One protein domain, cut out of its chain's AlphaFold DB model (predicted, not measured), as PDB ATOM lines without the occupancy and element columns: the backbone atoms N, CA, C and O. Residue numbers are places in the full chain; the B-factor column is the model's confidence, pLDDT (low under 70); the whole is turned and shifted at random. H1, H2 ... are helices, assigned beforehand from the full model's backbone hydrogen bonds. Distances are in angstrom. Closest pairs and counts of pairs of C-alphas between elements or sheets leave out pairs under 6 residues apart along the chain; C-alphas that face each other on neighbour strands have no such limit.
ATOM      1  N   LEU A  80     250.797 230.505 146.581       95.25
ATOM      2  CA  LEU A  80     249.787 231.470 147.016       95.25
ATOM      3  C   LEU A  80     248.499 230.795 147.491       95.25
ATOM      4  O   LEU A  80     247.908 231.226 148.476       95.25
ATOM      5  N   HIS A  81     248.079 229.705 146.842       95.88
ATOM      6  CA  HIS A  81     246.914 228.945 147.296       95.88
ATOM      7  C   HIS A  81     247.149 228.354 148.691       95.88
ATOM      8  O   HIS A  81     246.273 228.429 149.552       95.88
ATOM      9  N   MET A  82     248.352 227.827 148.940       96.81
ATOM     10  CA  MET A  82     248.716 227.300 150.255       96.81
ATOM     11  C   MET A  82     248.760 228.388 151.327       96.81
ATOM     12  O   MET A  82     248.303 228.140 152.442       96.81
ATOM     13  N   LEU A  83     249.241 229.587 150.988       97.06
ATOM     14  CA  LEU A  83     249.206 230.740 151.887       97.06
ATOM     15  C   LEU A  83     247.763 231.142 152.228       97.06
ATOM     16  O   LEU A  83     247.436 231.315 153.395       97.06
ATOM     17  N   VAL A  84     246.861 231.194 151.241       97.88
ATOM     18  CA  VAL A  84     245.431 231.479 151.479       97.88
ATOM     19  C   VAL A  84     244.787 230.421 152.384       97.88
ATOM     20  O   VAL A  84     243.989 230.753 153.264       97.88
ATOM     21  N   MET A  85     245.129 229.145 152.196       98.00
ATOM     22  CA  MET A  85     244.635 228.061 153.052       98.00
ATOM     23  C   MET A  85     245.175 228.164 154.482       98.00
ATOM     24  O   MET A  85     244.419 227.945 155.429       98.00
ATOM     25  N   HIS A  86     246.443 228.546 154.646       98.00
ATOM     26  CA  HIS A  86     247.063 228.811 155.947       98.00
ATOM     27  C   HIS A  86     246.389 229.982 156.671       98.00
ATOM     28  O   HIS A  86     245.940 229.839 157.809       98.00
ATOM     29  N   ASP A  87     246.172 231.088 155.969       97.88
ATOM     30  CA  ASP A  87     245.440 232.253 156.460       97.88
ATOM     31  C   ASP A  87     244.020 231.909 156.925       97.88
ATOM     32  O   ASP A  87     243.520 232.432 157.930       97.88
ATOM     33  N   ARG A  88     243.340 231.041 156.168       97.88
ATOM     34  CA  ARG A  88     242.002 230.551 156.508       97.88
ATOM     35  C   ARG A  88     242.049 229.643 157.732       97.88
ATOM     36  O   ARG A  88     241.166 229.748 158.577       97.88
ATOM     37  N   TYR A  89     243.071 228.795 157.844       97.19
ATOM     38  CA  TYR A  89     243.312 227.940 159.004       97.19
ATOM     39  C   TYR A  89     243.523 228.764 160.285       97.19
ATOM     40  O   TYR A  89     242.866 228.494 161.290       97.19
ATOM     41  N   LEU A  90     244.340 229.821 160.245       96.38
ATOM     42  CA  LEU A  90     244.585 230.678 161.413       96.38
ATOM     43  C   LEU A  90     243.325 231.407 161.894       96.38
ATOM     44  O   LEU A  90     243.080 231.527 163.098       96.38
ATOM     45  N   ARG A  91     242.500 231.869 160.948       97.44
ATOM     46  CA  ARG A  91     241.238 232.570 161.230       97.44
ATOM     47  C   ARG A  91     240.086 231.632 161.589       97.44
ATOM     48  O   ARG A  91     239.091 232.082 162.154       97.44
ATOM     49  N   ALA A  92     240.197 230.347 161.265       96.19
ATOM     50  CA  ALA A  92     239.156 229.371 161.533       96.19
ATOM     51  C   ALA A  92     238.982 229.117 163.039       96.19
ATOM     52  O   ALA A  92     239.941 229.094 163.818       96.19
ATOM     53  N   GLY A  93     237.732 228.869 163.440       94.75
ATOM     54  CA  GLY A  93     237.410 228.385 164.780       94.75
ATOM     55  C   GLY A  93     237.913 226.950 165.023       94.75
ATOM     56  O   GLY A  93     238.277 226.252 164.073       94.75
ATOM     57  N   PRO A  94     237.899 226.466 166.280       93.25
ATOM     58  CA  PRO A  94     238.484 225.175 166.661       93.25
ATOM     59  C   PRO A  94     237.943 223.966 165.881       93.25
ATOM     60  O   PRO A  94     238.689 223.033 165.593       93.25
ATOM     61  N   SER A  95     236.662 223.991 165.502       94.31
ATOM     62  CA  SER A  95     236.020 222.929 164.718       94.31
ATOM     63  C   SER A  95     236.565 222.841 163.291       94.31
ATOM     64  O   SER A  95     236.873 221.756 162.805       94.31
ATOM     65  N   TRP A  96     236.743 223.988 162.634       95.12
ATOM     66  CA  TRP A  96     237.239 224.070 161.259       95.12
ATOM     67  C   TRP A  96     238.755 223.917 161.161       95.12
ATOM     68  O   TRP A  96     239.243 223.436 160.139       95.12
ATOM     69  N   ARG A  97     239.508 224.257 162.215       94.06
ATOM     70  CA  ARG A  97     240.969 224.085 162.233       94.06
ATOM     71  C   ARG A  97     241.400 222.651 161.979       94.06
ATOM     72  O   ARG A  97     242.334 222.445 161.218       94.06
ATOM     73  N   ARG A  98     240.707 221.660 162.550       93.38
ATOM     74  CA  ARG A  98     241.040 220.241 162.324       93.38
ATOM     75  C   ARG A  98     240.890 219.840 160.857       93.38
ATOM     76  O   ARG A  98     241.715 219.099 160.344       93.38
ATOM     77  N   MET A  99     239.862 220.359 160.189       95.12
ATOM     78  CA  MET A  99     239.573 220.067 158.782       95.12
ATOM     79  C   MET A  99     240.484 220.838 157.816       95.12
ATOM     80  O   MET A  99     240.801 220.340 156.744       95.12
ATOM     81  N   LEU A 100     240.925 222.038 158.199       95.69
ATOM     82  CA  LEU A 100     241.857 222.867 157.428       95.69
ATOM     83  C   LEU A 100     243.322 222.665 157.846       95.69
ATOM     84  O   LEU A 100     244.175 223.468 157.469       95.69
ATOM     85  N   LYS A 101     243.620 221.631 158.644       96.25
ATOM     86  CA  LYS A 101     244.967 221.384 159.155       96.25
ATOM     87  C   LYS A 101     245.906 221.104 157.988       96.25
ATOM     88  O   LYS A 101     245.681 220.196 157.186       96.25
ATOM     89  N   LEU A 102     246.962 221.902 157.894       96.69
ATOM     90  CA  LEU A 102     247.950 221.757 156.837       96.69
ATOM     91  C   LEU A 102     248.959 220.656 157.193       96.69
ATOM     92  O   LEU A 102     249.386 220.566 158.345       96.69
ATOM     93  N   PRO A 103     249.394 219.834 156.220       96.88
ATOM     94  CA  PRO A 103     250.482 218.886 156.439       96.88
ATOM     95  C   PRO A 103     251.784 219.602 156.820       96.88
ATOM     96  O   PRO A 103     252.095 220.654 156.256       96.88
ATOM     97  N   GLY A 104     252.609 218.987 157.677       96.69
ATOM     98  CA  GLY A 104     253.903 219.546 158.108       96.69
ATOM     99  C   GLY A 104     254.828 219.938 156.948       96.69
ATOM    100  O   GLY A 104     255.478 220.976 156.993       96.69
ATOM    101  N   LYS A 105     254.787 219.181 155.843       96.25
ATOM    102  CA  LYS A 105     255.480 219.507 154.584       96.25
ATOM    103  C   LYS A 105     255.102 220.883 154.024       96.25
ATOM    104  O   LYS A 105     255.963 221.609 153.539       96.25
ATOM    105  N   MET A 106     253.817 221.234 154.054       96.88
ATOM    106  CA  MET A 106     253.327 222.514 153.533       96.88
ATOM    107  C   MET A 106     253.665 223.670 154.469       96.88
ATOM    108  O   MET A 106     254.064 224.732 154.001       96.88
ATOM    109  N   LEU A 107     253.559 223.438 155.778       97.12
ATOM    110  CA  LEU A 107     253.974 224.394 156.804       97.12
ATOM    111  C   LEU A 107     255.465 224.727 156.679       97.12
ATOM    112  O   LEU A 107     255.831 225.899 156.612       97.12
ATOM    113  N   TRP A 108     256.312 223.705 156.535       96.88
ATOM    114  CA  TRP A 108     257.746 223.889 156.324       96.88
ATOM    115  C   TRP A 108     258.045 224.701 155.060       96.88
ATOM    116  O   TRP A 108     258.867 225.608 155.103       96.88
ATOM    117  N   ARG A 109     257.335 224.449 153.949       95.75
ATOM    118  CA  ARG A 109     257.495 225.223 152.702       95.75
ATOM    119  C   ARG A 109     257.124 226.690 152.856       95.75
ATOM    120  O   ARG A 109     257.846 227.548 152.359       95.75
ATOM    121  N   LEU A 110     256.011 226.984 153.526       96.75
ATOM    122  CA  LEU A 110     255.578 228.361 153.778       96.75
ATOM    123  C   LEU A 110     256.615 229.130 154.606       96.75
ATOM    124  O   LEU A 110     256.930 230.271 154.279       96.75
ATOM    125  N   LEU A 111     257.193 228.475 155.615       96.81
ATOM    126  CA  LEU A 111     258.264 229.040 156.432       96.81
ATOM    127  C   LEU A 111     259.573 229.204 155.642       96.81
ATOM    128  O   LEU A 111     260.184 230.267 155.664       96.81
ATOM    129  N   HIS A 112     259.999 228.167 154.916       95.38
ATOM    130  CA  HIS A 112     261.263 228.162 154.176       95.38
ATOM    131  C   HIS A 112     261.268 229.144 152.997       95.38
ATOM    132  O   HIS A 112     262.288 229.762 152.714       95.38
ATOM    133  N   SER A 113     260.122 229.331 152.338       94.12
ATOM    134  CA  SER A 113     259.958 230.326 151.268       94.12
ATOM    135  C   SER A 113     259.856 231.770 151.766       94.12
ATOM    136  O   SER A 113     259.820 232.685 150.947       94.12
ATOM    137  N   GLY A 114     259.776 231.992 153.082       95.38
ATOM    138  CA  GLY A 114     259.607 233.321 153.670       95.38
ATOM    139  C   GLY A 114     258.210 233.924 153.488       95.38
ATOM    140  O   GLY A 114     258.015 235.095 153.806       95.38
ATOM    141  N   LEU A 115     257.231 233.151 153.000       95.88
ATOM    142  CA  LEU A 115     255.830 233.589 152.935       95.88
ATOM    143  C   LEU A 115     255.193 233.689 154.325       95.88
ATOM    144  O   LEU A 115     254.272 234.475 154.516       95.88
ATOM    145  N   VAL A 116     255.694 232.901 155.281       97.81
ATOM    146  CA  VAL A 116     255.338 232.969 156.701       97.81
ATOM    147  C   VAL A 116     256.601 233.256 157.505       97.81
ATOM    148  O   VAL A 116     257.641 232.633 157.296       97.81
ATOM    149  N   THR A 117     256.505 234.201 158.437       97.88
ATOM    150  CA  THR A 117     257.635 234.635 159.275       97.88
ATOM    151  C   THR A 117     257.789 233.765 160.526       97.88
ATOM    152  O   THR A 117     256.819 233.174 161.005       97.88
ATOM    153  N   GLN A 118     258.997 233.691 161.094       98.12
ATOM    154  CA  GLN A 118     259.241 232.943 162.340       98.12
ATOM    155  C   GLN A 118     258.426 233.502 163.516       98.12
ATOM    156  O   GLN A 118     257.926 232.749 164.352       98.12
ATOM    157  N   GLU A 119     258.235 234.817 163.558       98.06
ATOM    158  CA  GLU A 119     257.424 235.502 164.562       98.06
ATOM    159  C   GLU A 119     255.958 235.064 164.471       98.06
ATOM    160  O   GLU A 119     255.302 234.816 165.486       98.06
ATOM    161  N   GLU A 120     255.448 234.921 163.247       97.38
ATOM    162  CA  GLU A 120     254.098 234.429 163.001       97.38
ATOM    163  C   GLU A 120     253.940 232.964 163.415       97.38
ATOM    164  O   GLU A 120     252.943 232.616 164.050       97.38
ATOM    165  N   VAL A 121     254.938 232.121 163.130       97.81
ATOM    166  CA  VAL A 121     254.969 230.725 163.595       97.81
ATOM    167  C   VAL A 121     254.859 230.666 165.115       97.81
ATOM    168  O   VAL A 121     254.005 229.960 165.647       97.81
ATOM    169  N   GLN A 122     255.683 231.428 165.834       97.94
ATOM    170  CA  GLN A 122     255.684 231.406 167.298       97.94
ATOM    171  C   GLN A 122     254.364 231.895 167.899       97.94
ATOM    172  O   GLN A 122     253.924 231.368 168.922       97.94
ATOM    173  N   ARG A 123     253.732 232.892 167.271       97.81
ATOM    174  CA  ARG A 123     252.506 233.512 167.780       97.81
ATOM    175  C   ARG A 123     251.241 232.726 167.444       97.81
ATOM    176  O   ARG A 123     250.338 232.655 168.274       97.81
ATOM    177  N   ASN A 124     251.152 232.200 166.225       97.31
ATOM    178  CA  ASN A 124     249.892 231.720 165.661       97.31
ATOM    179  C   ASN A 124     249.818 230.195 165.541       97.31
ATOM    180  O   ASN A 124     248.711 229.653 165.499       97.31
ATOM    181  N   TRP A 125     250.952 229.491 165.461       97.44
ATOM    182  CA  TRP A 125     250.936 228.043 165.261       97.44
ATOM    183  C   TRP A 125     250.761 227.302 166.579       97.44
ATOM    184  O   TRP A 125     251.304 227.672 167.624       97.44
ATOM    185  N   THR A 126     250.023 226.196 166.521       97.06
ATOM    186  CA  THR A 126     249.906 225.300 167.669       97.06
ATOM    187  C   THR A 126     251.227 224.559 167.909       97.06
ATOM    188  O   THR A 126     252.130 224.552 167.069       97.06
ATOM    189  N   ALA A 127     251.382 223.942 169.084       97.75
ATOM    190  CA  ALA A 127     252.535 223.076 169.345       97.75
ATOM    191  C   ALA A 127     252.594 221.905 168.346       97.75
ATOM    192  O   ALA A 127     253.667 221.601 167.837       97.75
ATOM    193  N   GLU A 128     251.438 221.332 167.993       97.31
ATOM    194  CA  GLU A 128     251.330 220.248 167.008       97.31
ATOM    195  C   GLU A 128     251.808 220.665 165.613       97.31
ATOM    196  O   GLU A 128     252.470 219.891 164.932       97.31
ATOM    197  N   ASP A 129     251.482 221.883 165.173       97.94
ATOM    198  CA  ASP A 129     251.892 222.380 163.854       97.94
ATOM    199  C   ASP A 129     253.412 222.580 163.783       97.94
ATOM    200  O   ASP A 129     254.053 222.242 162.785       97.94
ATOM    201  N   ARG A 130     253.998 223.100 164.871       98.06
ATOM    202  CA  ARG A 130     255.452 223.264 165.010       98.06
ATOM    203  C   ARG A 130     256.164 221.914 165.035       98.06
ATOM    204  O   ARG A 130     257.169 221.760 164.346       98.06
ATOM    205  N   ASP A 131     255.617 220.939 165.753       98.06
ATOM    206  CA  ASP A 131     256.150 219.576 165.811       98.06
ATOM    207  C   ASP A 131     256.046 218.853 164.459       98.06
ATOM    208  O   ASP A 131     257.019 218.272 163.979       98.06
ATOM    209  N   ALA A 132     254.915 218.982 163.761       97.00
ATOM    210  CA  ALA A 132     254.743 218.435 162.416       97.00
ATOM    211  C   ALA A 132     255.726 219.058 161.408       97.00
ATOM    212  O   ALA A 132     256.249 218.366 160.529       97.00
ATOM    213  N   CYS A 133     255.993 220.361 161.531       96.81
ATOM    214  CA  CYS A 133     256.999 221.055 160.732       96.81
ATOM    215  C   CYS A 133     258.422 220.565 161.057       96.81
ATOM    216  O   CYS A 133     259.199 220.291 160.140       96.81
ATOM    217  N   ALA A 134     258.758 220.411 162.341       96.69
ATOM    218  CA  ALA A 134     260.058 219.914 162.791       96.69
ATOM    219  C   ALA A 134     260.303 218.460 162.358       96.69
ATOM    220  O   ALA A 134     261.361 218.153 161.818       96.69
ATOM    221  N   THR A 135     259.294 217.596 162.500       96.25
ATOM    222  CA  THR A 135     259.314 216.194 162.052       96.25
ATOM    223  C   THR A 135     259.559 216.082 160.549       96.25
ATOM    224  O   THR A 135     260.249 215.177 160.082       96.25
ATOM    225  N   TYR A 136     259.005 217.006 159.757       95.31
ATOM    226  CA  TYR A 136     259.284 217.040 158.326       95.31
ATOM    227  C   TYR A 136     260.717 217.499 158.026       95.31
ATOM    228  O   TYR A 136     261.372 216.920 157.161       95.31
ATOM    229  N   ALA A 137     261.215 218.505 158.749       94.38
ATOM    230  CA  ALA A 137     262.569 219.027 158.577       94.38
ATOM    231  C   ALA A 137     263.663 218.014 158.964       94.38
ATOM    232  O   ALA A 137     264.725 218.007 158.350       94.38
ATOM    233  N   SER A 138     263.407 217.154 159.955       94.69
ATOM    234  CA  SER A 138     264.357 216.145 160.447       94.69
ATOM    235  C   SER A 138     264.327 214.819 159.678       94.69
ATOM    236  O   SER A 138     265.063 213.891 160.015       94.69
ATOM    237  N   ARG A 139     263.476 214.695 158.653       91.69
ATOM    238  CA  ARG A 139     263.276 213.441 157.924       91.69
ATOM    239  C   ARG A 139     264.563 213.031 157.177       91.69
ATOM    240  O   ARG A 139     265.176 213.879 156.526       91.69
ATOM    241  N   PRO A 140     264.982 211.750 157.222       86.81
ATOM    242  CA  PRO A 140     266.144 211.282 156.467       86.81
ATOM    243  C   PRO A 140     265.917 211.488 154.962       86.81
ATOM    244  O   PRO A 140     264.845 211.169 154.446       86.81
ATOM    245  N   GLY A 141     266.906 212.069 154.279       79.38
ATOM    246  CA  GLY A 141     266.768 212.608 152.914       79.38
ATOM    247  C   GLY A 141     266.522 214.122 152.860       79.38
ATOM    248  O   GLY A 141     266.494 214.698 151.775       79.38
ATOM    249  N   GLY A 142     266.398 214.762 154.029       76.75
ATOM    250  CA  GLY A 142     266.215 216.199 154.179       76.75
ATOM    251  C   GLY A 142     264.836 216.681 153.721       76.75
ATOM    252  O   GLY A 142     264.054 215.943 153.110       76.75
ATOM    253  N   PRO A 143     264.499 217.943 154.010       83.38
ATOM    254  CA  PRO A 143     263.382 218.572 153.340       83.38
ATOM    255  C   PRO A 143     263.742 218.734 151.858       83.38
ATOM    256  O   PRO A 143     264.802 219.255 151.512       83.38
ATOM    257  N   TYR A 144     262.863 218.259 150.979       81.81
ATOM    258  CA  TYR A 144     263.104 218.312 149.539       81.81
ATOM    259  C   TYR A 144     263.273 219.772 149.101       81.81
ATOM    260  O   TYR A 144     262.373 220.572 149.394       81.81
ATOM    261  N   PRO A 145     264.367 220.121 148.393       84.81
ATOM    262  CA  PRO A 145     264.541 221.452 147.836       84.81
ATOM    263  C   PRO A 145     263.314 221.814 147.008       84.81
ATOM    264  O   PRO A 145     262.861 221.027 146.171       84.81
ATOM    265  N   THR A 146     262.743 222.985 147.265       85.62
ATOM    266  CA  THR A 146     261.559 223.454 146.550       85.62
ATOM    267  C   THR A 146     261.845 224.769 145.878       85.62
ATOM    268  O   THR A 146     262.280 225.712 146.535       85.62
TER     269      THR A 146
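This is residues 80 to 146 of the 288 residues of an uncharacterized protein of Fomitopsis pinicola (strain FP-58527) (UniProt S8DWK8). Five short helices form a small elongated body in which H3, nearest the middle, meets H5 nearly at a right angle, its first residue close to Cys 133 in H5. H1 meets H3 near an end of each, with residues 82 and 83 of H1 near Leu 110 of H3, H2 turns off the other end of H1 at one end of the body, and H4 lies loosely near H1, H3 and H5. After H5, residues 138 to 146 have no named element and fold back near Gly 141 and Gly 142, at the other end of the long axis. The printed part has 67 residues, with helices H1 to H5 in that order and no named strand, and its class is all helix. It is compact, with a radius of gyration of the C-alphas of 11.6 A, and spans 35 by 21 by 21 A.

Start at H1, residues 80 to 91, and go on to H2, residues 94 to 99: they only just touch, only at the corner, with 3 pairs of C-alphas within 8 A, and H1 uses residues 89 to 90 alone. Their closest C-alphas, Tyr 89 and Arg 97, are 5.5 A apart; the tilt is shallow, 28 degrees, opposite ways. Next comes H3, residues 104 to 112, which is apart from H2. H1 and H3 only just touch, again with 3 such pairs, through residues 82 to 83 of H1 alone; the closest C-alphas are Leu 83 and Leu 110, 7.1 A apart, and the lines are about perpendicular at 73 degrees. H4, residues 118 to 124, is close to H3 but not clearly touching: the closest C-alphas, Leu 111 and Gln 118, are 7.1 A apart. Look then at H5, residues 127 to 137, which touches H3 about perpendicular at 81 degrees; the closest C-alphas, Gly 104 and Cys 133, are 4.3 A apart. H5 is apart from H1 and H2. In H1, H3, H4 and H5 every O i to N i+4 pair is within hydrogen-bond range; in H2 it is 0 of 2, beside 1 of 3 O i to N i+3 pairs.

Find C-alpha 80 at (249.787, 231.470, 147.016); from there H1 runs 16.6 A to C-alpha 91. H2 covers 9.5 A, H3 covers 12.0 A and H4 covers 10.0 A. Find C-alpha 127 at (252.535, 223.076, 169.345), where H5 begins; it runs 15.3 A to C-alpha 137 at (262.569, 219.027, 158.577).

The two C-alphas farthest apart are those of Gly 93 and Gly 141, at 35.4 A. The printed part has no cut, and the four links between the helices are tight. The mean pLDDT of the printed part is 95.0, and no printed residue is under 70.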